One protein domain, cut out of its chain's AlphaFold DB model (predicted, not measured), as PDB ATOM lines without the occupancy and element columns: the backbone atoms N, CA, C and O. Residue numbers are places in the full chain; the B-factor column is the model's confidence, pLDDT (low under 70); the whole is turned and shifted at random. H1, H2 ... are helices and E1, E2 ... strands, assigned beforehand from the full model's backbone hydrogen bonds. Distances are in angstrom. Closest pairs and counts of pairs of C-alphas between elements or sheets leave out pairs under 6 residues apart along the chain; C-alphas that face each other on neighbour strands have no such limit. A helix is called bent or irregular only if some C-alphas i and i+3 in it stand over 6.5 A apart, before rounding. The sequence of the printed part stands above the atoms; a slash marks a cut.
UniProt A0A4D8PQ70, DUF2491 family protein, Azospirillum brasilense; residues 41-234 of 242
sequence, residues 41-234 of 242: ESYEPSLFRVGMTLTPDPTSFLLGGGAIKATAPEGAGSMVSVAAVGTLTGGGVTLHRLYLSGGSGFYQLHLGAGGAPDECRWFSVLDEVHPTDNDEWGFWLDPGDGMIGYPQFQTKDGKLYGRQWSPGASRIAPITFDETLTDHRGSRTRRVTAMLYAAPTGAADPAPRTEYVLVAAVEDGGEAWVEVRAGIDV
ATOM      1  N   GLU A  41      70.493  42.328  -9.357       39.88
ATOM      2  CA  GLU A  41      71.223  42.159  -8.107       39.88
ATOM      3  C   GLU A  41      71.996  43.445  -7.796       39.88
ATOM      4  O   GLU A  41      72.777  43.955  -8.609       39.88
ATOM      5  N   SER A  42      71.776  44.000  -6.604       40.41
ATOM      6  CA  SER A  42      72.648  45.033  -6.054       40.41
ATOM      7  C   SER A  42      74.065  44.472  -5.962       40.41
ATOM      8  O   SER A  42      74.280  43.435  -5.342       40.41
ATOM      9  N   TYR A  43      75.034  45.153  -6.575       44.22
ATOM     10  CA  TYR A  43      76.446  44.823  -6.406       44.22
ATOM     11  C   TYR A  43      76.830  45.044  -4.939       44.22
ATOM     12  O   TYR A  43      77.064  46.180  -4.528       44.22
ATOM     13  N   GLU A  44      76.878  43.968  -4.157       46.56
ATOM     14  CA  GLU A  44      77.570  43.963  -2.876       46.56
ATOM     15  C   GLU A  44      79.045  43.639  -3.133       46.56
ATOM     16  O   GLU A  44      79.360  42.573  -3.675       46.56
ATOM     17  N   PRO A  45      79.975  44.553  -2.807       54.41
ATOM     18  CA  PRO A  45      81.393  44.246  -2.865       54.41
ATOM     19  C   PRO A  45      81.682  43.009  -2.012       54.41
ATOM     20  O   PRO A  45      81.228  42.921  -0.872       54.41
ATOM     21  N   SER A  46      82.465  42.065  -2.537       69.75
ATOM     22  CA  SER A  46      82.908  40.936  -1.724       69.75
ATOM     23  C   SER A  46      83.702  41.460  -0.522       69.75
ATOM     24  O   SER A  46      84.666  42.213  -0.690       69.75
ATOM     25  N   LEU A  47      83.304  41.047   0.689       83.12
ATOM     26  CA  LEU A  47      83.964  41.432   1.945       83.12
ATOM     27  C   LEU A  47      85.477  41.163   1.894       83.12
ATOM     28  O   LEU A  47      86.285  41.939   2.401       83.12
ATOM     29  N   PHE A  48      85.858  40.077   1.221       91.69
ATOM     30  CA  PHE A  48      87.240  39.684   0.992       91.69
ATOM     31  C   PHE A  48      87.579  39.760  -0.492       91.69
ATOM     32  O   PHE A  48      86.828  39.271  -1.340       91.69
ATOM     33  N   ARG A  49      88.724  40.363  -0.823       92.00
ATOM     34  CA  ARG A  49      89.185  40.501  -2.209       92.00
ATOM     35  C   ARG A  49      90.703  40.427  -2.308       92.00
ATOM     36  O   ARG A  49      91.424  40.981  -1.481       92.00
ATOM     37  N   VAL A  50      91.188  39.781  -3.364       94.81
ATOM     38  CA  VAL A  50      92.615  39.783  -3.707       94.81
ATOM     39  C   VAL A  50      93.073  41.222  -3.933       94.81
ATOM     40  O   VAL A  50      92.418  41.992  -4.637       94.81
ATOM     41  N   GLY A  51      94.205  41.586  -3.340       93.00
ATOM     42  CA  GLY A  51      94.776  42.924  -3.421       93.00
ATOM     43  C   GLY A  51      94.166  43.949  -2.464       93.00
ATOM     44  O   GLY A  51      94.629  45.087  -2.475       93.00
ATOM     45  N   MET A  52      93.179  43.592  -1.623       92.75
ATOM     46  CA  MET A  52      92.863  44.458  -0.480       92.75
ATOM     47  C   MET A  52      94.056  44.530   0.461       92.75
ATOM     48  O   MET A  52      94.864  43.602   0.528       92.75
ATOM     49  N   THR A  53      94.136  45.621   1.204       92.62
ATOM     50  CA  THR A  53      95.168  45.809   2.204       92.62
ATOM     51  C   THR A  53      94.599  45.669   3.604       92.62
ATOM     52  O   THR A  53      93.454  46.024   3.863       92.62
ATOM     53  N   LEU A  54      95.418  45.129   4.495       92.44
ATOM     54  CA  LEU A  54      95.162  44.996   5.922       92.44
ATOM     55  C   LEU A  54      96.335  45.640   6.662       92.44
ATOM     56  O   LEU A  54      97.444  45.692   6.129       92.44
ATOM     57  N   THR A  55      96.114  46.069   7.900       92.75
ATOM     58  CA  THR A  55      97.195  46.515   8.790       92.75
ATOM     59  C   THR A  55      97.244  45.577   9.989       92.75
ATOM     60  O   THR A  55      96.558  45.827  10.978       92.75
ATOM     61  N   PRO A  56      97.998  44.465   9.912       92.44
ATOM     62  CA  PRO A  56      98.094  43.527  11.020       92.44
ATOM     63  C   PRO A  56      98.608  44.192  12.295       92.44
ATOM     64  O   PRO A  56      99.684  44.788  12.283       92.44
ATOM     65  N   ASP A  57      97.875  44.053  13.397       91.31
ATOM     66  CA  ASP A  57      98.320  44.526  14.707       91.31
ATOM     67  C   ASP A  57      99.416  43.593  15.273       91.31
ATOM     68  O   ASP A  57      99.162  42.400  15.475       91.31
ATOM     69  N   PRO A  58     100.643  44.089  15.536       92.94
ATOM     70  CA  PRO A  58     101.718  43.273  16.093       92.94
ATOM     71  C   PRO A  58     101.562  43.001  17.600       92.94
ATOM     72  O   PRO A  58     102.283  42.158  18.137       92.94
ATOM     73  N   THR A  59     100.661  43.701  18.299       93.69
ATOM     74  CA  THR A  59     100.598  43.753  19.769       93.69
ATOM     75  C   THR A  59     100.516  42.371  20.409       93.69
ATOM     76  O   THR A  59     101.325  42.048  21.278       93.69
ATOM     77  N   SER A  60      99.607  41.510  19.945       93.19
ATOM     78  CA  SER A  60      99.443  40.156  20.492       93.19
ATOM     79  C   SER A  60     100.706  39.298  20.361       93.19
ATOM     80  O   SER A  60     100.993  38.490  21.243       93.19
ATOM     81  N   PHE A  61     101.497  39.502  19.306       94.88
ATOM     82  CA  PHE A  61     102.749  38.776  19.084       94.88
ATOM     83  C   PHE A  61     103.875  39.296  19.975       94.88
ATOM     84  O   PHE A  61     104.627  38.509  20.546       94.88
ATOM     85  N   LEU A  62     103.960  40.620  20.136       95.19
ATOM     86  CA  LEU A  62     104.934  41.257  21.024       95.19
ATOM     87  C   LEU A  62     104.699  40.868  22.488       95.19
ATOM     88  O   LEU A  62     105.652  40.557  23.198       95.19
ATOM     89  N   LEU A  63     103.436  40.845  22.922       95.69
ATOM     90  CA  LEU A  63     103.053  40.443  24.277       95.69
ATOM     91  C   LEU A  63     103.219  38.938  24.512       95.69
ATOM     92  O   LEU A  63     103.620  38.528  25.598       95.69
ATOM     93  N   GLY A  64     102.908  38.115  23.505       94.06
ATOM     94  CA  GLY A  64     103.096  36.668  23.576       94.06
ATOM     95  C   GLY A  64     104.571  36.270  23.645       94.06
ATOM     96  O   GLY A  64     104.916  35.334  24.367       94.06
ATOM     97  N   GLY A  65     105.451  36.991  22.944       93.19
ATOM     98  CA  GLY A  65     106.895  36.765  22.975       93.19
ATOM     99  C   GLY A  65     107.259  35.287  22.794       93.19
ATOM    100  O   GLY A  65     106.717  34.601  21.935       93.19
ATOM    101  N   GLY A  66     108.150  34.772  23.644       93.56
ATOM    102  CA  GLY A  66     108.552  33.360  23.624       93.56
ATOM    103  C   GLY A  66     107.511  32.364  24.158       93.56
ATOM    104  O   GLY A  66     107.771  31.164  24.129       93.56
ATOM    105  N   ALA A  67     106.359  32.824  24.662       95.12
ATOM    106  CA  ALA A  67     105.292  31.944  25.154       95.12
ATOM    107  C   ALA A  67     104.429  31.362  24.021       95.12
ATOM    108  O   ALA A  67     103.719  30.371  24.227       95.12
ATOM    109  N   ILE A  68     104.504  31.962  22.828       96.81
ATOM    110  CA  ILE A  68     103.824  31.510  21.615       96.81
ATOM    111  C   ILE A  68     104.840  31.191  20.511       96.81
ATOM    112  O   ILE A  68     105.928  31.755  20.435       96.81
ATOM    113  N   LYS A  69     104.461  30.271  19.637       97.12
ATOM    114  CA  LYS A  69     105.136  29.865  18.402       97.12
ATOM    115  C   LYS A  69     104.596  30.605  17.187       97.12
ATOM    116  O   LYS A  69     105.297  30.678  16.181       97.12
ATOM    117  N   ALA A  70     103.360  31.102  17.258       96.62
ATOM    118  CA  ALA A  70     102.777  31.905  16.193       96.62
ATOM    119  C   ALA A  70     103.646  33.149  15.947       96.62
ATOM    120  O   ALA A  70     103.873  33.951  16.853       96.62
ATOM    121  N   THR A  71     104.136  33.306  14.721       95.88
ATOM    122  CA  THR A  71     104.932  34.463  14.314       95.88
ATOM    123  C   THR A  71     104.027  35.533  13.727       95.88
ATOM    124  O   THR A  71     103.016  35.226  13.092       95.88
ATOM    125  N   ALA A  72     104.376  36.800  13.949       94.88
ATOM    126  CA  ALA A  72     103.617  37.909  13.391       94.88
ATOM    127  C   ALA A  72     103.609  37.854  11.850       94.88
ATOM    128  O   ALA A  72     104.600  37.425  11.249       94.88
ATOM    129  N   PRO A  73     102.531  38.333  11.203       94.12
ATOM    130  CA  PRO A  73     102.533  38.633   9.778       94.12
ATOM    131  C   PRO A  73     103.769  39.426   9.357       94.12
ATOM    132  O   PRO A  73     104.186  40.363  10.044       94.12
ATOM    133  N   GLU A  74     104.333  39.094   8.197       91.94
ATOM    134  CA  GLU A  74     105.369  39.940   7.609       91.94
ATOM    135  C   GLU A  74     104.767  41.320   7.311       91.94
ATOM    136  O   GLU A  74     103.695  41.420   6.715       91.94
ATOM    137  N   GLY A  75     105.427  42.383   7.772       90.44
ATOM    138  CA  GLY A  75     104.893  43.740   7.674       90.44
ATOM    139  C   GLY A  75     103.830  44.088   8.723       90.44
ATOM    140  O   GLY A  75     103.133  45.084   8.543       90.44
ATOM    141  N   ALA A  76     103.694  43.332   9.821       91.19
ATOM    142  CA  ALA A  76     102.839  43.743  10.936       91.19
ATOM    143  C   ALA A  76     103.194  45.156  11.444       91.19
ATOM    144  O   ALA A  76     104.365  45.521  11.549       91.19
ATOM    145  N   GLY A  77     102.169  45.965  11.720       90.31
ATOM    146  CA  GLY A  77     102.281  47.404  11.980       90.31
ATOM    147  C   GLY A  77     102.329  48.272  10.715       90.31
ATOM    148  O   GLY A  77     102.406  49.495  10.814       90.31
ATOM    149  N   SER A  78     102.267  47.669   9.527       92.19
ATOM    150  CA  SER A  78     102.221  48.359   8.237       92.19
ATOM    151  C   SER A  78     101.151  47.757   7.324       92.19
ATOM    152  O   SER A  78     100.518  46.757   7.653       92.19
ATOM    153  N   MET A  79     100.926  48.395   6.178       92.62
ATOM    154  CA  MET A  79      99.920  47.970   5.213       92.62
ATOM    155  C   MET A  79     100.418  46.768   4.393       92.62
ATOM    156  O   MET A  79     101.390  46.879   3.646       92.62
ATOM    157  N   VAL A  80      99.718  45.638   4.489       93.50
ATOM    158  CA  VAL A  80     100.047  44.367   3.825       93.50
ATOM    159  C   VAL A  80      98.913  43.971   2.884       93.50
ATOM    160  O   VAL A  80      97.743  44.113   3.226       93.50
ATOM    161  N   SER A  81      99.238  43.472   1.692       93.94
ATOM    162  CA  SER A  81      98.225  43.060   0.709       93.94
ATOM    163  C   SER A  81      97.790  41.605   0.898       93.94
ATOM    164  O   SER A  81      98.612  40.726   1.164       93.94
ATOM    165  N   VAL A  82      96.508  41.327   0.667       96.06
ATOM    166  CA  VAL A  82      95.969  39.966   0.544       96.06
ATOM    167  C   VAL A  82      96.352  39.401  -0.824       96.06
ATOM    168  O   VAL A  82      95.909  39.891  -1.864       96.06
ATOM    169  N   ALA A  83      97.192  38.370  -0.831       96.94
ATOM    170  CA  ALA A  83      97.688  37.707  -2.033       96.94
ATOM    171  C   ALA A  83      96.693  36.681  -2.600       96.94
ATOM    172  O   ALA A  83      96.626  36.512  -3.819       96.94
ATOM    173  N   ALA A  84      95.922  36.025  -1.728       97.31
ATOM    174  CA  ALA A  84      94.871  35.087  -2.107       97.31
ATOM    175  C   ALA A  84      93.752  35.051  -1.058       97.31
ATOM    176  O   ALA A  84      93.985  35.295   0.129       97.31
ATOM    177  N   VAL A  85      92.543  34.716  -1.503       97.75
ATOM    178  CA  VAL A  85      91.372  34.479  -0.652       97.75
ATOM    179  C   VAL A  85      90.956  33.019  -0.798       97.75
ATOM    180  O   VAL A  85      90.686  32.566  -1.910       97.75
ATOM    181  N   GLY A  86      90.922  32.292   0.313       97.81
ATOM    182  CA  GLY A  86      90.393  30.936   0.409       97.81
ATOM    183  C   GLY A  86      88.972  30.940   0.967       97.81
ATOM    184  O   GLY A  86      88.699  31.639   1.942       97.81
ATOM    185  N   THR A  87      88.085  30.138   0.387       98.12
ATOM    186  CA  THR A  87      86.790  29.780   0.984       98.12
ATOM    187  C   THR A  87      86.771  28.275   1.194       98.12
ATOM    188  O   THR A  87      86.874  27.524   0.226       98.12
ATOM    189  N   LEU A  88      86.665  27.850   2.448       98.31
ATOM    190  CA  LEU A  88      86.645  26.457   2.869       98.31
ATOM    191  C   LEU A  88      85.229  26.066   3.242       98.31
ATOM    192  O   LEU A  88      84.618  26.725   4.079       98.31
ATOM    193  N   THR A  89      84.748  24.966   2.684       98.00
ATOM    194  CA  THR A  89      83.439  24.395   3.011       98.00
ATOM    195  C   THR A  89      83.605  22.944   3.431       98.00
ATOM    196  O   THR A  89      84.197  22.155   2.693       98.00
ATOM    197  N   GLY A  90      83.107  22.588   4.614       96.31
ATOM    198  CA  GLY A  90      83.259  21.244   5.173       96.31
ATOM    199  C   GLY A  90      82.763  21.164   6.614       96.31
ATOM    200  O   GLY A  90      82.697  22.174   7.305       96.31
ATOM    201  N   GLY A  91      82.359  19.975   7.070       91.12
ATOM    202  CA  GLY A  91      81.912  19.775   8.459       91.12
ATOM    203  C   GLY A  91      80.713  20.631   8.890       91.12
ATOM    204  O   GLY A  91      80.560  20.903  10.075       91.12
ATOM    205  N   GLY A  92      79.886  21.086   7.941       92.69
ATOM    206  CA  GLY A  92      78.749  21.975   8.210       92.69
ATOM    207  C   GLY A  92      79.123  23.439   8.472       92.69
ATOM    208  O   GLY A  92      78.251  24.206   8.870       92.69
ATOM    209  N   VAL A  93      80.380  23.836   8.246       93.38
ATOM    210  CA  VAL A  93      80.853  25.215   8.423       93.38
ATOM    211  C   VAL A  93      81.498  25.758   7.149       93.38
ATOM    212  O   VAL A  93      82.033  25.007   6.326       93.38
ATOM    213  N   THR A  94      81.475  27.085   7.021       96.19
ATOM    214  CA  THR A  94      82.228  27.825   6.007       96.19
ATOM    215  C   THR A  94      83.258  28.704   6.702       96.19
ATOM    216  O   THR A  94      82.925  29.443   7.627       96.19
ATOM    217  N   LEU A  95      84.512  28.624   6.264       97.56
ATOM    218  CA  LEU A  95      85.607  29.450   6.765       97.56
ATOM    219  C   LEU A  95      86.229  30.232   5.612       97.56
ATOM    220  O   LEU A  95      86.309  29.743   4.486       97.56
ATOM    221  N   HIS A  96      86.731  31.423   5.906       97.81
ATOM    222  CA  HIS A  96      87.467  32.238   4.947       97.81
ATOM    223  C   HIS A  96      88.921  32.360   5.367       97.81
ATOM    224  O   HIS A  96      89.208  32.536   6.549       97.81
ATOM    225  N   ARG A  97      89.847  32.287   4.410       97.75
ATOM    226  CA  ARG A  97      91.275  32.498   4.645       97.75
ATOM    227  C   ARG A  97      91.806  33.667   3.836       97.75
ATOM    228  O   ARG A  97      91.665  33.691   2.618       97.75
ATOM    229  N   LEU A  98      92.451  34.618   4.503       97.31
ATOM    230  CA  LEU A  98      93.149  35.736   3.870       97.31
ATOM    231  C   LEU A  98      94.648  35.462   3.917       97.31
ATOM    232  O   LEU A  98      95.285  35.632   4.957       97.31
ATOM    233  N   TYR A  99      95.198  35.014   2.791       97.19
ATOM    234  CA  TYR A  99      96.624  34.758   2.632       97.19
ATOM    235  C   TYR A  99      97.340  36.072   2.342       97.19
ATOM    236  O   TYR A  99      96.990  36.771   1.390       97.19
ATOM    237  N   LEU A 100      98.342  36.416   3.146       95.12
ATOM    238  CA  LEU A 100      99.073  37.674   2.991       95.12
ATOM    239  C   LEU A 100     100.255  37.537   2.028       95.12
ATOM    240  O   LEU A 100     100.850  36.466   1.875       95.12
ATOM    241  N   SER A 101     100.627  38.649   1.393       89.62
ATOM    242  CA  SER A 101     101.904  38.767   0.686       89.62
ATOM    243  C   SER A 101     103.072  38.478   1.638       89.62
ATOM    244  O   SER A 101     103.064  38.961   2.765       89.62
ATOM    245  N   GLY A 102     104.057  37.697   1.187       80.75
ATOM    246  CA  GLY A 102     105.160  37.189   2.024       80.75
ATOM    247  C   GLY A 102     105.027  35.697   2.361       80.75
ATOM    248  O   GLY A 102     106.014  35.040   2.675       80.75
ATOM    249  N   GLY A 103     103.827  35.119   2.208       76.00
ATOM    250  CA  GLY A 103     103.610  33.663   2.240       76.00
ATOM    251  C   GLY A 103     103.751  33.003   3.616       76.00
ATOM    252  O   GLY A 103     103.727  31.780   3.711       76.00
ATOM    253  N   SER A 104     103.883  33.781   4.692       79.56
ATOM    254  CA  SER A 104     104.171  33.268   6.037       79.56
ATOM    255  C   SER A 104     102.947  32.754   6.805       79.56
ATOM    256  O   SER A 104     103.105  32.053   7.807       79.56
ATOM    257  N   GLY A 105     101.727  33.049   6.346       95.25
ATOM    258  CA  GLY A 105     100.512  32.690   7.070       95.25
ATOM    259  C   GLY A 105      99.217  33.197   6.444       95.25
ATOM    260  O   GLY A 105      99.203  33.731   5.331       95.25
ATOM    261  N   PHE A 106      98.126  33.012   7.180       97.81
ATOM    262  CA  PHE A 106      96.806  33.519   6.823       97.81
ATOM    263  C   PHE A 106      95.983  33.887   8.058       97.81
ATOM    264  O   PHE A 106      96.135  33.294   9.128       97.81
ATOM    265  N   TYR A 107      95.047  34.816   7.877       97.62
ATOM    266  CA  TYR A 107      93.912  34.956   8.787       97.62
ATOM    267  C   TYR A 107      92.836  33.956   8.405       97.62
ATOM    268  O   TYR A 107      92.474  33.899   7.237       97.62
ATOM    269  N   GLN A 108      92.314  33.196   9.361       98.06
ATOM    270  CA  GLN A 108      91.129  32.364   9.192       98.06
ATOM    271  C   GLN A 108      89.956  33.009   9.925       98.06
ATOM    272  O   GLN A 108      90.079  33.321  11.109       98.06
ATOM    273  N   LEU A 109      88.837  33.189   9.231       97.12
ATOM    274  CA  LEU A 109      87.636  33.834   9.744       97.12
ATOM    275  C   LEU A 109      86.432  32.903   9.635       97.12
ATOM    276  O   LEU A 109      86.283  32.190   8.640       97.12
ATOM    277  N   HIS A 110      85.569  32.964  10.640       95.38
ATOM    278  CA  HIS A 110      84.180  32.532  10.546       95.38
ATOM    279  C   HIS A 110      83.298  33.783  10.484       95.38
ATOM    280  O   HIS A 110      83.642  34.808  11.078       95.38
ATOM    281  N   LEU A 111      82.213  33.723   9.711       93.44
ATOM    282  CA  LEU A 111      81.257  34.820   9.586       93.44
ATOM    283  C   LEU A 111      79.951  34.431  10.275       93.44
ATOM    284  O   LEU A 111      79.409  33.356  10.021       93.44
ATOM    285  N   GLY A 112      79.424  35.335  11.095       88.81
ATOM    286  CA  GLY A 112      78.111  35.171  11.706       88.81
ATOM    287  C   GLY A 112      76.971  35.370  10.700       88.81
ATOM    288  O   GLY A 112      77.178  35.724   9.539       88.81
ATOM    289  N   ALA A 113      75.728  35.227  11.166       84.12
ATOM    290  CA  ALA A 113      74.521  35.317  10.330       84.12
ATOM    291  C   ALA A 113      74.364  36.642   9.546       84.12
ATOM    292  O   ALA A 113      73.646  36.681   8.552       84.12
ATOM    293  N   GLY A 114      75.029  37.720   9.980       81.62
ATOM    294  CA  GLY A 114      75.044  39.022   9.303       81.62
ATOM    295  C   GLY A 114      76.234  39.250   8.363       81.62
ATOM    296  O   GLY A 114      76.465  40.386   7.967       81.62
ATOM    297  N   GLY A 115      77.042  38.224   8.075       85.12
ATOM    298  CA  GLY A 115      78.224  38.327   7.209       85.12
ATOM    299  C   GLY A 115      79.440  39.009   7.850       85.12
ATOM    300  O   GLY A 115      80.508  39.043   7.246       85.12
ATOM    301  N   ALA A 116      79.314  39.524   9.075       87.56
ATOM    302  CA  ALA A 116      80.432  40.069   9.838       87.56
ATOM    303  C   ALA A 116      81.265  38.942  10.482       87.56
ATOM    304  O   ALA A 116      80.680  37.959  10.948       87.56
ATOM    305  N   PRO A 117      82.602  39.075  10.562       91.75
ATOM    306  CA  PRO A 117      83.420  38.100  11.269       91.75
ATOM    307  C   PRO A 117      83.116  38.077  12.770       91.75
ATOM    308  O   PRO A 117      83.202  39.113  13.430       91.75
ATOM    309  N   ASP A 118      82.804  36.901  13.307       92.12
ATOM    310  CA  ASP A 118      82.606  36.665  14.746       92.12
ATOM    311  C   ASP A 118      83.781  35.903  15.384       92.12
ATOM    312  O   ASP A 118      84.045  36.062  16.576       92.12
ATOM    313  N   GLU A 119      84.563  35.175  14.582       93.94
ATOM    314  CA  GLU A 119      85.846  34.597  14.972       93.94
ATOM    315  C   GLU A 119      86.946  34.953  13.971       93.94
ATOM    316  O   GLU A 119      86.749  34.908  12.753       93.94
ATOM    317  N   CYS A 120      88.147  35.241  14.478       96.25
ATOM    318  CA  CYS A 120      89.334  35.395  13.650       96.25
ATOM    319  C   CYS A 120      90.576  34.849  14.357       96.25
ATOM    320  O   CYS A 120      90.836  35.138  15.526       96.25
ATOM    321  N   ARG A 121      91.362  34.060  13.623       97.75
ATOM    322  CA  ARG A 121      92.647  33.522  14.073       97.75
ATOM    323  C   ARG A 121      93.717  33.806  13.043       97.75
ATOM    324  O   ARG A 121      93.484  33.633  11.849       97.75
ATOM    325  N   TRP A 122      94.896  34.203  13.498       97.81
ATOM    326  CA  TRP A 122      96.083  34.214  12.651       97.81
ATOM    327  C   TRP A 122      96.787  32.864  12.749       97.81
ATOM    328  O   TRP A 122      96.960  32.359  13.854       97.81
ATOM    329  N   PHE A 123      97.221  32.315  11.614       98.50
ATOM    330  CA  PHE A 123      98.021  31.096  11.545       98.50
ATOM    331  C   PHE A 123      99.298  31.326  10.739       98.50
ATOM    332  O   PHE A 123      99.240  31.573   9.533       98.50
ATOM    333  N   SER A 124     100.451  31.156  11.381       97.56
ATOM    334  CA  SER A 124     101.765  31.139  10.734       97.56
ATOM    335  C   SER A 124     102.268  29.708  10.549       97.56
ATOM    336  O   SER A 124     101.944  28.820  11.341       97.56
ATOM    337  N   VAL A 125     103.091  29.476   9.527       96.25
ATOM    338  CA  VAL A 125     103.731  28.165   9.320       96.25
ATOM    339  C   VAL A 125     104.622  27.824  10.516       96.25
ATOM    340  O   VAL A 125     105.489  28.613  10.890       96.25
ATOM    341  N   LEU A 126     104.405  26.646  11.104       96.31
ATOM    342  CA  LEU A 126     105.275  26.068  12.128       96.31
ATOM    343  C   LEU A 126     106.146  24.959  11.530       96.31
ATOM    344  O   LEU A 126     107.343  24.903  11.805       96.31
ATOM    345  N   ASP A 127     105.542  24.087  10.726       96.00
ATOM    346  CA  ASP A 127     106.213  22.961  10.089       96.00
ATOM    347  C   ASP A 127     105.466  22.521   8.828       96.00
ATOM    348  O   ASP A 127     104.273  22.791   8.665       96.00
ATOM    349  N   GLU A 128     106.180  21.820   7.960       96.06
ATOM    350  CA  GLU A 128     105.636  21.226   6.746       96.06
ATOM    351  C   GLU A 128     106.303  19.869   6.528       96.06
ATOM    352  O   GLU A 128     107.526  19.739   6.637       96.06
ATOM    353  N   VAL A 129     105.494  18.854   6.252       96.62
ATOM    354  CA  VAL A 129     105.943  17.477   6.048       96.62
ATOM    355  C   VAL A 129     105.441  17.016   4.691       96.62
ATOM    356  O   VAL A 129     104.270  17.196   4.382       96.62
ATOM    357  N   HIS A 130     106.317  16.404   3.900       97.19
ATOM    358  CA  HIS A 130     105.991  15.825   2.595       97.19
ATOM    359  C   HIS A 130     106.140  14.307   2.685       97.19
ATOM    360  O   HIS A 130     107.258  13.818   2.507       97.19
ATOM    361  N   PRO A 131     105.067  13.573   3.038       94.81
ATOM    362  CA  PRO A 131     105.083  12.116   3.037       94.81
ATOM    363  C   PRO A 131     105.508  11.576   1.673       94.81
ATOM    364  O   PRO A 131     105.057  12.052   0.632       94.81
ATOM    365  N   THR A 132     106.405  10.601   1.687       93.38
ATOM    366  CA  THR A 132     107.029  10.043   0.483       93.38
ATOM    367  C   THR A 132     106.357   8.764  -0.002       93.38
ATOM    368  O   THR A 132     106.561   8.363  -1.150       93.38
ATOM    369  N   ASP A 133     105.513   8.157   0.834       93.06
ATOM    370  CA  ASP A 133     104.726   6.972   0.519       93.06
ATOM    371  C   ASP A 133     103.378   6.943   1.270       93.06
ATOM    372  O   ASP A 133     103.027   7.842   2.043       93.06
ATOM    373  N   ASN A 134     102.593   5.896   1.001       92.44
ATOM    374  CA  ASN A 134     101.269   5.712   1.593       92.44
ATOM    375  C   ASN A 134     101.313   5.408   3.095       92.44
ATOM    376  O   ASN A 134     100.341   5.716   3.781       92.44
ATOM    377  N   ASP A 135     102.396   4.819   3.603       93.88
ATOM    378  CA  ASP A 135     102.522   4.485   5.023       93.88
ATOM    379  C   ASP A 135     102.803   5.765   5.826       93.88
ATOM    380  O   ASP A 135     102.156   6.024   6.844       93.88
ATOM    381  N   GLU A 136     103.681   6.636   5.321       95.12
ATOM    382  CA  GLU A 136     103.922   7.967   5.881       95.12
ATOM    383  C   GLU A 136     102.682   8.865   5.785       95.12
ATOM    384  O   GLU A 136     102.435   9.660   6.692       95.12
ATOM    385  N   TRP A 137     101.875   8.746   4.726       95.25
ATOM    386  CA  TRP A 137     100.581   9.433   4.636       95.25
ATOM    387  C   TRP A 137      99.562   8.859   5.635       95.25
ATOM    388  O   TRP A 137      98.875   9.606   6.339       95.25
ATOM    389  N   GLY A 138      99.512   7.528   5.748       94.19
ATOM    390  CA  GLY A 138      98.674   6.785   6.687       94.19
ATOM    391  C   GLY A 138      98.953   7.158   8.140       94.19
ATOM    392  O   GLY A 138      98.011   7.386   8.894       94.19
ATOM    393  N   PHE A 139     100.216   7.382   8.511       95.31
ATOM    394  CA  PHE A 139     100.588   7.891   9.837       95.31
ATOM    395  C   PHE A 139      99.798   9.151  10.247       95.31
ATOM    396  O   PHE A 139      99.497   9.354  11.425       95.31
ATOM    397  N   TRP A 140      99.416  10.002   9.291       97.31
ATOM    398  CA  TRP A 140      98.633  11.206   9.568       97.31
ATOM    399  C   TRP A 140      97.124  10.970   9.570       97.31
ATOM    400  O   TRP A 140      96.428  11.550  10.407       97.31
ATOM    401  N   LEU A 141      96.606  10.153   8.651       96.44
ATOM    402  CA  LEU A 141      95.168  10.084   8.363       96.44
ATOM    403  C   LEU A 141      94.496   8.737   8.647       96.44
ATOM    404  O   LEU A 141      93.262   8.699   8.597       96.44
ATOM    405  N   ASP A 142      95.244   7.682   8.987       94.94
ATOM    406  CA  ASP A 142      94.694   6.342   9.223       94.94
ATOM    407  C   ASP A 142      93.465   6.397  10.154       94.94
ATOM    408  O   ASP A 142      93.507   7.062  11.196       94.94
ATOM    409  N   PRO A 143      92.334   5.760   9.797       91.81
ATOM    410  CA  PRO A 143      91.108   5.828  10.588       91.81
ATOM    411  C   PRO A 143      91.239   5.315  12.032       91.81
ATOM    412  O   PRO A 143      90.512   5.797  12.909       91.81
ATOM    413  N   GLY A 144      92.128   4.358  12.286       90.12
ATOM    414  CA  GLY A 144      92.364   3.753  13.592       90.12
ATOM    415  C   GLY A 144      93.317   4.567  14.461       90.12
ATOM    416  O   GLY A 144      92.968   4.887  15.601       90.12
ATOM    417  N   ASP A 145      94.488   4.925  13.936       90.06
ATOM    418  CA  ASP A 145      95.589   5.485  14.737       90.06
ATOM    419  C   ASP A 145      96.279   6.726  14.146       90.06
ATOM    420  O   ASP A 145      97.206   7.256  14.762       90.06
ATOM    421  N   GLY A 146      95.772   7.270  13.035       94.44
ATOM    422  CA  GLY A 146      96.337   8.456  12.395       94.44
ATOM    423  C   GLY A 146      96.397   9.673  13.326       94.44
ATOM    424  O   GLY A 146      95.457   9.955  14.082       94.44
ATOM    425  N   MET A 147      97.491  10.430  13.242       95.88
ATOM    426  CA  MET A 147      97.787  11.553  14.139       95.88
ATOM    427  C   MET A 147      96.754  12.685  14.092       95.88
ATOM    428  O   MET A 147      96.413  13.265  15.130       95.88
ATOM    429  N   ILE A 148      96.241  13.022  12.906       97.88
ATOM    430  CA  ILE A 148      95.233  14.075  12.770       97.88
ATOM    431  C   ILE A 148      93.902  13.523  13.283       97.88
ATOM    432  O   ILE A 148      93.384  12.524  12.786       97.88
ATOM    433  N   GLY A 149      93.351  14.188  14.299       96.88
ATOM    434  CA  GLY A 149      92.159  13.740  15.017       96.88
ATOM    435  C   GLY A 149      92.449  13.019  16.334       96.88
ATOM    436  O   GLY A 149      91.509  12.732  17.076       96.88
ATOM    437  N   TYR A 150      93.715  12.773  16.692       96.88
ATOM    438  CA  TYR A 150      94.079  12.217  18.004       96.88
ATOM    439  C   TYR A 150      93.716  13.184  19.160       96.88
ATOM    440  O   TYR A 150      93.588  14.382  18.911       96.88
ATOM    441  N   PRO A 151      93.504  12.729  20.416       97.25
ATOM    442  CA  PRO A 151      93.145  13.605  21.548       97.25
ATOM    443  C   PRO A 151      94.148  14.713  21.867       97.25
ATOM    444  O   PRO A 151      93.775  15.764  22.392       97.25
ATOM    445  N   GLN A 152      95.424  14.464  21.589       97.12
ATOM    446  CA  GLN A 152      96.513  15.397  21.824       97.12
ATOM    447  C   GLN A 152      97.454  15.394  20.628       97.12
ATOM    448  O   GLN A 152      97.735  14.340  20.059       97.12
ATOM    449  N   PHE A 153      97.964  16.570  20.289       97.81
ATOM    450  CA  PHE A 153      99.022  16.751  19.311       97.81
ATOM    451  C   PHE A 153     100.274  17.262  20.019       97.81
ATOM    452  O   PHE A 153     100.185  18.173  20.845       97.81
ATOM    453  N   GLN A 154     101.434  16.684  19.713       96.75
ATOM    454  CA  GLN A 154     102.712  17.132  20.255       96.75
ATOM    455  C   GLN A 154     103.531  17.811  19.158       96.75
ATOM    456  O   GLN A 154     103.789  17.217  18.114       96.75
ATOM    457  N   THR A 155     103.965  19.048  19.391       94.38
ATOM    458  CA  THR A 155     104.923  19.713  18.495       94.38
ATOM    459  C   THR A 155     106.340  19.176  18.713       94.38
ATOM    460  O   THR A 155     106.632  18.572  19.743       94.38
ATOM    461  N   LYS A 156     107.252  19.403  17.755       91.50
ATOM    462  CA  LYS A 156     108.630  18.859  17.767       91.50
ATOM    463  C   LYS A 156     109.438  19.173  19.033       91.50
ATOM    464  O   LYS A 156     110.333  18.422  19.398       91.50
ATOM    465  N   ASP A 157     109.133  20.278  19.701       91.44
ATOM    466  CA  ASP A 157     109.758  20.697  20.960       91.44
ATOM    467  C   ASP A 157     109.125  20.058  22.210       91.44
ATOM    468  O   ASP A 157     109.497  20.381  23.334       91.44
ATOM    469  N   GLY A 158     108.150  19.168  22.030       95.00
ATOM    470  CA  GLY A 158     107.525  18.398  23.095       95.00
ATOM    471  C   GLY A 158     106.260  19.016  23.700       95.00
ATOM    472  O   GLY A 158     105.613  18.351  24.514       95.00
ATOM    473  N   LYS A 159     105.865  20.239  23.314       96.12
ATOM    474  CA  LYS A 159     104.646  20.885  23.835       96.12
ATOM    475  C   LYS A 159     103.393  20.146  23.356       96.12
ATOM    476  O   LYS A 159     103.246  19.858  22.170       96.12
ATOM    477  N   LEU A 160     102.496  19.846  24.295       97.62
ATOM    478  CA  LEU A 160     101.237  19.149  24.045       97.62
ATOM    479  C   LEU A 160     100.083  20.138  23.884       97.62
ATOM    480  O   LEU A 160      99.926  21.057  24.688       97.62
ATOM    481  N   TYR A 161      99.247  19.888  22.882       98.50
ATOM    482  CA  TYR A 161      98.020  20.621  22.599       98.50
ATOM    483  C   TYR A 161      96.849  19.650  22.636       98.50
ATOM    484  O   TYR A 161      96.878  18.610  21.978       98.50
ATOM    485  N   GLY A 162      95.817  19.972  23.410       98.31
ATOM    486  CA  GLY A 162      94.585  19.189  23.450       98.31
ATOM    487  C   GLY A 162      93.738  19.461  22.215       98.31
ATOM    488  O   GLY A 162      93.717  20.582  21.709       98.31
ATOM    489  N   ARG A 163      93.034  18.447  21.712       97.88
ATOM    490  CA  ARG A 163      92.115  18.614  20.586       97.88
ATOM    491  C   ARG A 163      90.996  19.591  20.959       97.88
ATOM    492  O   ARG A 163      90.254  19.350  21.909       97.88
ATOM    493  N   GLN A 164      90.892  20.680  20.200       97.62
ATOM    494  CA  GLN A 164      89.935  21.764  20.426       97.62
ATOM    495  C   GLN A 164      88.628  21.525  19.668       97.62
ATOM    496  O   GLN A 164      87.548  21.741  20.213       97.62
ATOM    497  N   TRP A 165      88.705  21.069  18.415       95.75
ATOM    498  CA  TRP A 165      87.511  20.668  17.669       95.75
ATOM    499  C   TRP A 165      87.066  19.279  18.122       95.75
ATOM    500  O   TRP A 165      87.800  18.304  17.982       95.75
ATOM    501  N   SER A 166      85.857  19.191  18.677       93.81
ATOM    502  CA  SER A 166      85.306  17.959  19.257       93.81
ATOM    503  C   SER A 166      86.249  17.300  20.290       93.81
ATOM    504  O   SER A 166      86.809  16.222  20.039       93.81
ATOM    505  N   PRO A 167      86.460  17.933  21.465       93.50
ATOM    506  CA  PRO A 167      87.323  17.402  22.521       93.50
ATOM    507  C   PRO A 167      86.891  16.004  22.986       93.50
ATOM    508  O   PRO A 167      85.717  15.647  22.927       93.50
ATOM    509  N   GLY A 168      87.835  15.198  23.471       93.56
ATOM    510  CA  GLY A 168      87.541  13.860  23.988       93.56
ATOM    511  C   GLY A 168      88.774  12.969  24.090       93.56
ATOM    512  O   GLY A 168      89.850  13.328  23.622       93.56
ATOM    513  N   ALA A 169      88.608  11.796  24.703       93.25
ATOM    514  CA  ALA A 169      89.710  10.877  25.007       93.25
ATOM    515  C   ALA A 169      90.045   9.884  23.880       93.25
ATOM    516  O   ALA A 169      91.091   9.245  23.931       93.25
ATOM    517  N   SER A 170      89.184   9.743  22.870       93.50
ATOM    518  CA  SER A 170      89.421   8.882  21.707       93.50
ATOM    519  C   SER A 170      89.809   9.700  20.481       93.50
ATOM    520  O   SER A 170      89.476  10.887  20.381       93.50
ATOM    521  N   ARG A 171      90.483   9.058  19.521       94.19
ATOM    522  CA  ARG A 171      90.622   9.598  18.166       94.19
ATOM    523  C   ARG A 171      89.234   9.827  17.559       94.19
ATOM    524  O   ARG A 171      88.298   9.074  17.833       94.19
ATOM    525  N   ILE A 172      89.117  10.866  16.745       96.25
ATOM    526  CA  ILE A 172      87.959  11.120  15.887       96.25
ATOM    527  C   ILE A 172      88.435  11.408  14.466       96.25
ATOM    528  O   ILE A 172      89.589  11.786  14.268       96.25
ATOM    529  N   ALA A 173      87.544  11.275  13.487       96.56
ATOM    530  CA  ALA A 173      87.854  11.693  12.129       96.56
ATOM    531  C   ALA A 173      88.082  13.221  12.064       96.56
ATOM    532  O   ALA A 173      87.307  13.976  12.662       96.56
ATOM    533  N   PRO A 174      89.126  13.690  11.357       97.62
ATOM    534  CA  PRO A 174      89.293  15.105  11.052       97.62
ATOM    535  C   PRO A 174      88.210  15.645  10.117       97.62
ATOM    536  O   PRO A 174      87.508  14.888   9.448       97.62
ATOM    537  N   ILE A 175      88.080  16.971  10.063       98.06
ATOM    538  CA  ILE A 175      87.136  17.622   9.154       98.06
ATOM    539  C   ILE A 175      87.809  17.773   7.794       98.06
ATOM    540  O   ILE A 175      88.868  18.391   7.692       98.06
ATOM    541  N   THR A 176      87.174  17.244   6.753       98.44
ATOM    542  CA  THR A 176      87.572  17.494   5.368       98.44
ATOM    543  C   THR A 176      86.840  18.715   4.828       98.44
ATOM    544  O   THR A 176      85.612  18.802   4.887       98.44
ATOM    545  N   PHE A 177      87.616  19.646   4.291       98.62
ATOM    546  CA  PHE A 177      87.178  20.848   3.609       98.62
ATOM    547  C   PHE A 177      87.565  20.776   2.137       98.62
ATOM    548  O   PHE A 177      88.673  20.354   1.795       98.62
ATOM    549  N   ASP A 178      86.680  21.278   1.287       98.38
ATOM    550  CA  ASP A 178      87.046  21.729  -0.050       98.38
ATOM    551  C   ASP A 178      87.354  23.225   0.036       98.38
ATOM    552  O   ASP A 178      86.505  24.023   0.441       98.38
ATOM    553  N   GLU A 179      88.591  23.608  -0.278       98.44
ATOM    554  CA  GLU A 179      89.037  24.999  -0.268       98.44
ATOM    555  C   GLU A 179      89.144  25.528  -1.696       98.44
ATOM    556  O   GLU A 179      89.963  25.053  -2.482       98.44
ATOM    557  N   THR A 180      88.361  26.555  -2.020       98.25
ATOM    558  CA  THR A 180      88.523  27.325  -3.257       98.25
ATOM    559  C   THR A 180      89.435  28.516  -2.989       98.25
ATOM    560  O   THR A 180      89.046  29.449  -2.288       98.25
ATOM    561  N   LEU A 181      90.644  28.489  -3.549       96.75
ATOM    562  CA  LEU A 181      91.616  29.578  -3.490       96.75
ATOM    563  C   LEU A 181      91.520  30.438  -4.738       96.75
ATOM    564  O   LEU A 181      91.664  29.944  -5.853       96.75
ATOM    565  N   THR A 182      91.336  31.735  -4.533       96.88
ATOM    566  CA  THR A 182      91.349  32.740  -5.592       96.88
ATOM    567  C   THR A 182      92.518  33.687  -5.376       96.88
ATOM    568  O   THR A 182      92.622  34.320  -4.326       96.88
ATOM    569  N   ASP A 183      93.391  33.795  -6.371       95.50
ATOM    570  CA  ASP A 183      94.526  34.714  -6.401       95.50
ATOM    571  C   ASP A 183      94.493  35.581  -7.676       95.50
ATOM    572  O   ASP A 183      93.475  35.700  -8.359       95.50
ATOM    573  N   HIS A 184      95.604  36.241  -8.001       93.62
ATOM    574  CA  HIS A 184      95.701  37.076  -9.200       93.62
ATOM    575  C   HIS A 184      95.784  36.301 -10.527       93.62
ATOM    576  O   HIS A 184      95.700  36.926 -11.585       93.62
ATOM    577  N   ARG A 185      96.028  34.990 -10.483       93.94
ATOM    578  CA  ARG A 185      96.160  34.097 -11.644       93.94
ATOM    579  C   ARG A 185      94.853  33.376 -11.946       93.94
ATOM    580  O   ARG A 185      94.643  32.981 -13.088       93.94
ATOM    581  N   GLY A 186      93.980  33.231 -10.956       94.19
ATOM    582  CA  GLY A 186      92.654  32.657 -11.131       94.19
ATOM    583  C   GLY A 186      92.159  31.984  -9.862       94.19
ATOM    584  O   GLY A 186      92.561  32.336  -8.755       94.19
ATOM    585  N   SER A 187      91.264  31.017 -10.043       95.75
ATOM    586  CA  SER A 187      90.721  30.212  -8.958       95.75
ATOM    587  C   SER A 187      91.095  28.748  -9.142       95.75
ATOM    588  O   SER A 187      91.152  28.256 -10.272       95.75
ATOM    589  N   ARG A 188      91.353  28.058  -8.035       96.12
ATOM    590  CA  ARG A 188      91.619  26.619  -7.992       96.12
ATOM    591  C   ARG A 188      91.086  26.027  -6.695       96.12
ATOM    592  O   ARG A 188      91.037  26.711  -5.676       96.12
ATOM    593  N   THR A 189      90.734  24.751  -6.728       97.12
ATOM    594  CA  THR A 189      90.251  24.023  -5.552       97.12
ATOM    595  C   THR A 189      91.317  23.056  -5.063       97.12
ATOM    596  O   THR A 189      92.004  22.437  -5.875       97.12
ATOM    597  N   ARG A 190      91.436  22.914  -3.745       97.62
ATOM    598  CA  ARG A 190      92.233  21.875  -3.090       97.62
ATOM    599  C   ARG A 190      91.443  21.231  -1.962       97.62
ATOM    600  O   ARG A 190      90.509  21.842  -1.436       97.62
ATOM    601  N   ARG A 191      91.836  20.024  -1.565       98.44
ATOM    602  CA  ARG A 191      91.244  19.328  -0.423       98.44
ATOM    603  C   ARG A 191      92.123  19.511   0.808       98.44
ATOM    604  O   ARG A 191      93.346  19.436   0.728       98.44
ATOM    605  N   VAL A 192      91.489  19.798   1.941       98.56
ATOM    606  CA  VAL A 192      92.159  20.056   3.217       98.56
ATOM    607  C   VAL A 192      91.472  19.245   4.305       98.56
ATOM    608  O   VAL A 192      90.336  19.528   4.663       98.56
ATOM    609  N   THR A 193      92.159  18.262   4.872       98.62
ATOM    610  CA  THR A 193      91.657  17.454   5.987       98.62
ATOM    611  C   THR A 193      92.376  17.863   7.265       98.62
ATOM    612  O   THR A 193      93.581  17.659   7.393       98.62
ATOM    613  N   ALA A 194      91.659  18.483   8.202       98.44
ATOM    614  CA  ALA A 194      92.276  19.214   9.302       98.44
ATOM    615  C   ALA A 194      91.633  18.980  10.671       98.44
ATOM    616  O   ALA A 194      90.458  18.625  10.806       98.44
ATOM    617  N   MET A 195      92.431  19.245  11.705       98.56
ATOM    618  CA  MET A 195      92.016  19.265  13.103       98.56
ATOM    619  C   MET A 195      92.691  20.426  13.839       98.56
ATOM    620  O   MET A 195      93.874  20.706  13.624       98.56
ATOM    621  N   LEU A 196      91.938  21.098  14.715       98.62
ATOM    622  CA  LEU A 196      92.442  22.181  15.558       98.62
ATOM    623  C   LEU A 196      92.750  21.671  16.963       98.62
ATOM    624  O   LEU A 196      91.927  21.006  17.599       98.62
ATOM    625  N   TYR A 197      93.911  22.065  17.463       98.75
ATOM    626  CA  TYR A 197      94.394  21.794  18.808       98.75
ATOM    627  C   TYR A 197      94.689  23.106  19.532       98.75
ATOM    628  O   TYR A 197      94.972  24.115  18.886       98.75
ATOM    629  N   ALA A 198      94.632  23.102  20.862       98.56
ATOM    630  CA  ALA A 198      94.859  24.276  21.695       98.56
ATOM    631  C   ALA A 198      95.652  23.938  22.965       98.56
ATOM    632  O   ALA A 198      95.566  22.835  23.510       98.56
ATOM    633  N   ALA A 199      96.419  24.911  23.445       98.44
ATOM    634  CA  ALA A 199      97.104  24.866  24.730       98.44
ATOM    635  C   ALA A 199      97.129  26.266  25.360       98.44
ATOM    636  O   ALA A 199      97.212  27.262  24.632       98.44
ATOM    637  N   PRO A 200      97.109  26.376  26.700       97.81
ATOM    638  CA  PRO A 200      97.367  27.649  27.352       97.81
ATOM    639  C   PRO A 200      98.796  28.122  27.047       97.81
ATOM    640  O   PRO A 200      99.731  27.320  26.962       97.81
ATOM    641  N   THR A 201      98.980  29.430  26.897       96.75
ATOM    642  CA  THR A 201     100.312  30.036  26.715       96.75
ATOM    643  C   THR A 201     101.054  30.193  28.040       96.75
ATOM    644  O   THR A 201     102.281  30.200  28.061       96.75
ATOM    645  N   GLY A 202     100.312  30.328  29.146       95.25
ATOM    646  CA  GLY A 202     100.860  30.665  30.464       95.25
ATOM    647  C   GLY A 202     101.336  32.117  30.592       95.25
ATOM    648  O   GLY A 202     101.893  32.476  31.627       95.25
ATOM    649  N   ALA A 203     101.130  32.950  29.569       94.38
ATOM    650  CA  ALA A 203     101.495  34.360  29.600       94.38
ATOM    651  C   ALA A 203     100.494  35.178  30.436       94.38
ATOM    652  O   ALA A 203      99.310  34.847  30.516       94.38
ATOM    653  N   ALA A 204     100.978  36.249  31.070       92.88
ATOM    654  CA  ALA A 204     100.135  37.162  31.836       92.88
ATOM    655  C   ALA A 204      99.310  38.065  30.910       92.88
ATOM    656  O   ALA A 204      99.754  38.422  29.817       92.88
ATOM    657  N   ASP A 205      98.133  38.490  31.370       92.06
ATOM    658  CA  ASP A 205      97.346  39.491  30.651       92.06
ATOM    659  C   ASP A 205      98.176  40.772  30.429       92.06
ATOM    660  O   ASP A 205      98.903  41.190  31.337       92.06
ATOM    661  N   PRO A 206      98.084  41.419  29.251       93.38
ATOM    662  CA  PRO A 206      97.116  41.187  28.172       93.38
ATOM    663  C   PRO A 206      97.617  40.271  27.032       93.38
ATOM    664  O   PRO A 206      97.124  40.368  25.908       93.38
ATOM    665  N   ALA A 207      98.612  39.409  27.270       95.12
ATOM    666  CA  ALA A 207      99.112  38.491  26.247       95.12
ATOM    667  C   ALA A 207      98.055  37.446  25.821       95.12
ATOM    668  O   ALA A 207      97.129  37.151  26.584       95.12
ATOM    669  N   PRO A 208      98.185  36.841  24.621       96.19
ATOM    670  CA  PRO A 208      97.302  35.758  24.199       96.19
ATOM    671  C   PRO A 208      97.290  34.635  25.233       96.19
ATOM    672  O   PRO A 208      98.345  34.113  25.581       96.19
ATOM    673  N   ARG A 209      96.106  34.250  25.717       97.06
ATOM    674  CA  ARG A 209      95.948  33.189  26.729       97.06
ATOM    675  C   ARG A 209      96.018  31.782  26.143       97.06
ATOM    676  O   ARG A 209      96.420  30.849  26.837       97.06
ATOM    677  N   THR A 210      95.649  31.647  24.874       98.12
ATOM    678  CA  THR A 210      95.589  30.374  24.157       98.12
ATOM    679  C   THR A 210      96.449  30.452  22.909       98.12
ATOM    680  O   THR A 210      96.383  31.419  22.151       98.12
ATOM    681  N   GLU A 211      97.235  29.407  22.694       98.38
ATOM    682  CA  GLU A 211      97.874  29.122  21.420       98.38
ATOM    683  C   GLU A 211      97.189  27.921  20.775       98.38
ATOM    684  O   GLU A 211      96.860  26.936  21.442       98.38
ATOM    685  N   TYR A 212      97.022  27.998  19.464       98.69
ATOM    686  CA  TYR A 212      96.442  26.950  18.649       98.69
ATOM    687  C   TYR A 212      97.495  26.291  17.772       98.69
ATOM    688  O   TYR A 212      98.445  26.932  17.323       98.69
ATOM    689  N   VAL A 213      97.267  25.021  17.459       98.69
ATOM    690  CA  VAL A 213      97.949  24.319  16.378       98.69
ATOM    691  C   VAL A 213      96.894  23.765  15.434       98.69
ATOM    692  O   VAL A 213      96.064  22.946  15.825       98.69
ATOM    693  N   LEU A 214      96.914  24.231  14.190       98.81
ATOM    694  CA  LEU A 214      96.126  23.667  13.103       98.81
ATOM    695  C   LEU A 214      97.004  22.670  12.353       98.81
ATOM    696  O   LEU A 214      98.027  23.056  11.785       98.81
ATOM    697  N   VAL A 215      96.600  21.403  12.362       98.69
ATOM    698  CA  VAL A 215      97.262  20.338  11.601       98.69
ATOM    699  C   VAL A 215      96.360  19.978  10.436       98.69
ATOM    700  O   VAL A 215      95.186  19.663  10.648       98.69
ATOM    701  N   ALA A 216      96.888  20.056   9.220       98.56
ATOM    702  CA  ALA A 216      96.124  19.848   8.004       98.56
ATOM    703  C   ALA A 216      96.899  18.980   7.015       98.56
ATOM    704  O   ALA A 216      98.000  19.338   6.616       98.56
ATOM    705  N   ALA A 217      96.293  17.881   6.583       98.44
ATOM    706  CA  ALA A 217      96.694  17.171   5.382       98.44
ATOM    707  C   ALA A 217      96.077  17.883   4.170       98.44
ATOM    708  O   ALA A 217      94.867  18.121   4.136       98.44
ATOM    709  N   VAL A 218      96.907  18.268   3.209       98.31
ATOM    710  CA  VAL A 218      96.524  19.038   2.026       98.31
ATOM    711  C   VAL A 218      96.794  18.202   0.786       98.31
ATOM    712  O   VAL A 218      97.871  17.631   0.656       98.31
ATOM    713  N   GLU A 219      95.821  18.159  -0.119       97.75
ATOM    714  CA  GLU A 219      95.929  17.530  -1.437       97.75
ATOM    715  C   GLU A 219      95.589  18.571  -2.507       97.75
ATOM    716  O   GLU A 219      94.488  19.140  -2.520       97.75
ATOM    717  N   ASP A 220      96.538  18.850  -3.395       96.44
ATOM    718  CA  ASP A 220      96.464  19.983  -4.312       96.44
ATOM    719  C   ASP A 220      97.306  19.746  -5.566       96.44
ATOM    720  O   ASP A 220      98.495  19.461  -5.481       96.44
ATOM    721  N   GLY A 221      96.706  19.868  -6.752       91.81
ATOM    722  CA  GLY A 221      97.453  19.792  -8.014       91.81
ATOM    723  C   GLY A 221      98.218  18.480  -8.258       91.81
ATOM    724  O   GLY A 221      99.136  18.472  -9.072       91.81
ATOM    725  N   GLY A 222      97.845  17.385  -7.587       92.00
ATOM    726  CA  GLY A 222      98.551  16.098  -7.649       92.00
ATOM    727  C   GLY A 222      99.671  15.936  -6.615       92.00
ATOM    728  O   GLY A 222     100.319  14.894  -6.595       92.00
ATOM    729  N   GLU A 223      99.879  16.930  -5.753       94.75
ATOM    730  CA  GLU A 223     100.783  16.867  -4.607       94.75
ATOM    731  C   GLU A 223      99.992  16.681  -3.308       94.75
ATOM    732  O   GLU A 223      98.825  17.073  -3.207       94.75
ATOM    733  N   ALA A 224     100.642  16.086  -2.307       96.44
ATOM    734  CA  ALA A 224     100.083  15.891  -0.979       96.44
ATOM    735  C   ALA A 224     101.139  16.188   0.089       96.44
ATOM    736  O   ALA A 224     102.281  15.738  -0.006       96.44
ATOM    737  N   TRP A 225     100.763  16.956   1.107       97.94
ATOM    738  CA  TRP A 225     101.646  17.315   2.215       97.94
ATOM    739  C   TRP A 225     100.843  17.565   3.488       97.94
ATOM    740  O   TRP A 225      99.616  17.660   3.474       97.94
ATOM    741  N   VAL A 226     101.537  17.676   4.615       98.31
ATOM    742  CA  VAL A 226     100.954  18.049   5.901       98.31
ATOM    743  C   VAL A 226     101.504  19.398   6.326       98.31
ATOM    744  O   VAL A 226     102.714  19.587   6.434       98.31
ATOM    745  N   GLU A 227     100.607  20.333   6.607       97.62
ATOM    746  CA  GLU A 227     100.923  21.623   7.204       97.62
ATOM    747  C   GLU A 227     100.635  21.592   8.703       97.62
ATOM    748  O   GLU A 227      99.542  21.219   9.142       97.62
ATOM    749  N   VAL A 228     101.595  22.068   9.491       98.31
ATOM    750  CA  VAL A 228     101.402  22.373  10.906       98.31
ATOM    751  C   VAL A 228     101.542  23.878  11.066       98.31
ATOM    752  O   VAL A 228     102.578  24.463  10.737       98.31
ATOM    753  N   ARG A 229     100.499  24.531  11.574       98.62
ATOM    754  CA  ARG A 229     100.471  25.986  11.750       98.62
ATOM    755  C   ARG A 229     100.187  26.352  13.190       98.62
ATOM    756  O   ARG A 229      99.224  25.856  13.767       98.62
ATOM    757  N   ALA A 230     101.000  27.241  13.747       98.44
ATOM    758  CA  ALA A 230     100.742  27.835  15.053       98.44
ATOM    759  C   ALA A 230      99.850  29.065  14.883       98.44
ATOM    760  O   ALA A 230     100.009  29.812  13.915       98.44
ATOM    761  N   GLY A 231      98.926  29.287  15.813       98.19
ATOM    762  CA  GLY A 231      98.012  30.413  15.724       98.19
ATOM    763  C   GLY A 231      97.560  30.980  17.056       98.19
ATOM    764  O   GLY A 231      97.704  30.358  18.106       98.19
ATOM    765  N   ILE A 232      96.997  32.179  16.988       98.06
ATOM    766  CA  ILE A 232      96.402  32.898  18.116       98.06
ATOM    767  C   ILE A 232      95.075  33.513  17.680       98.06
ATOM    768  O   ILE A 232      94.879  33.808  16.495       98.06
ATOM    769  N   ASP A 233      94.179  33.723  18.641       96.62
ATOM    770  CA  ASP A 233      92.999  34.549  18.409       96.62
ATOM    771  C   ASP A 233      93.433  35.999  18.170       96.62
ATOM    772  O   ASP A 233      94.331  36.525  18.833       96.62
ATOM    773  N   VAL A 234      92.785  36.642  17.207       93.38
ATOM    774  CA  VAL A 234      92.985  38.051  16.873       93.38
ATOM    775  C   VAL A 234      91.627  38.733  16.821       93.38
ATOM    776  O   VAL A 234      90.636  38.140  16.398       93.38
TER     777      VAL A 234
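AT A GLANCE: This is residues 41 to 234 of the 242 residues of the protein "DUF2491 family protein" of Azospirillum brasilense (UniProt A0A4D8PQ70). The main body is a closed barrel of eight antiparallel strands, built from two runs of four, E1 to E4 and E7 to E10, that meet along E4 and E10 and along E7 and E1. The short helix H2 packs on the outside of the wall over E10, the small hairpin E5 and E6 extends the wall beside the last part of E8, the short helix H1 sits near E9 and E10, and the first residues, 41 to 46, stick out as a free tail. The printed part has 194 residues with two named helices and ten named strands, in the order H1, E1 to E4, H2, E5 to E10, and is mostly strand. It is compact, with a radius of gyration of the C-alphas of 16.9 A and spans of 49, 42 and 32 A.

IN THESE COORDINATES: Residues 41 to 58 hold no named element; C-alpha 41 is at (71.223, 42.159, -8.107). H1 is residues 59 to 67, 13.8 A long, and is irregular: C-alphas 63 and 66 are 9.0 A apart. E1, residues 80 to 90, starts with C-alpha 80 at (100.047, 44.367, 3.825), runs 28.6 A and bends by 57 degrees at residue 83. E2 is residues 93 to 100, 22.7 A, and E3 residues 105 to 111, 19.5 A. E4, residues 117 to 129, is 31.0 A long and bends by 65 degrees at residue 126. H2 is residues 134 to 141, 10.1 A, followed by two short strands, E5, residues 152 to 154, and E6, residues 160 to 163. E7, residues 175 to 183, measures 24.3 A. E8, residues 187 to 200, is the longest strand, 37.0 A, and bends by 67 degrees at residue 191. E9, residues 210 to 220, is 30.3 A long. E10, residues 223 to 233, is 30.0 A long, bends by 51 degrees at residue 230 and ends with C-alpha 233 at (92.999, 34.549, 18.409).

HOW THE PARTS SIT: Round the ring run E1, E2, E3, E4, E10, E9, E8, E7 and back to E1. E1 to E4 form a meander, each strand the antiparallel neighbour of the one before, and E7 to E10 form another. In the hairpin of E1 and E2, N 86 and O 97 are 2.8 A apart, within hydrogen-bond range. Between the two meanders, E4 and E10 are antiparallel neighbours, 132 degrees between directions, with N 124 and O 230 at 2.9 A, and E7 and E1 are antiparallel neighbours, 145 degrees between directions, with N 87 and O 180 at 2.9 A. In the hairpin of E8 and E9, N 193 and O 217 are 2.8 A apart. E6 is antiparallel to E8, with N 198 and O 162 at 2.8 A, and E5 lies on the other side of E6, with N 161 and O 153 at 2.8 A. H2 is on the barrel, outside it, at a height over the sheet of 9.7 A. It lies over E10, where 6 of its 8 C-alphas fall, and runs along the strands, at 26 degrees to E10 on the local plane. The closest C-alphas of H2 and E9 are those of Trp 140 and Ala 217, 7.5 A apart. H1 is on the barrel through its residues 60 to 67. Residues 53 to 54 pair antiparallel with residues 80 to 81 of E1. Of the O i to N i+4 pairs, 3 of 5 in H1 and 3 of 4 in H2 are within hydrogen-bond range.

THE WHOLE: The two C-alphas farthest apart are those of Glu 41 and Gly 158, 53.4 A. The printed part has no cut. The links H1 to E1, 12 residues, and E6 to E7, 11 residues, are long. The mean pLDDT of the printed part is 93.6, and residues 41 to 46, which stand free, are under 70.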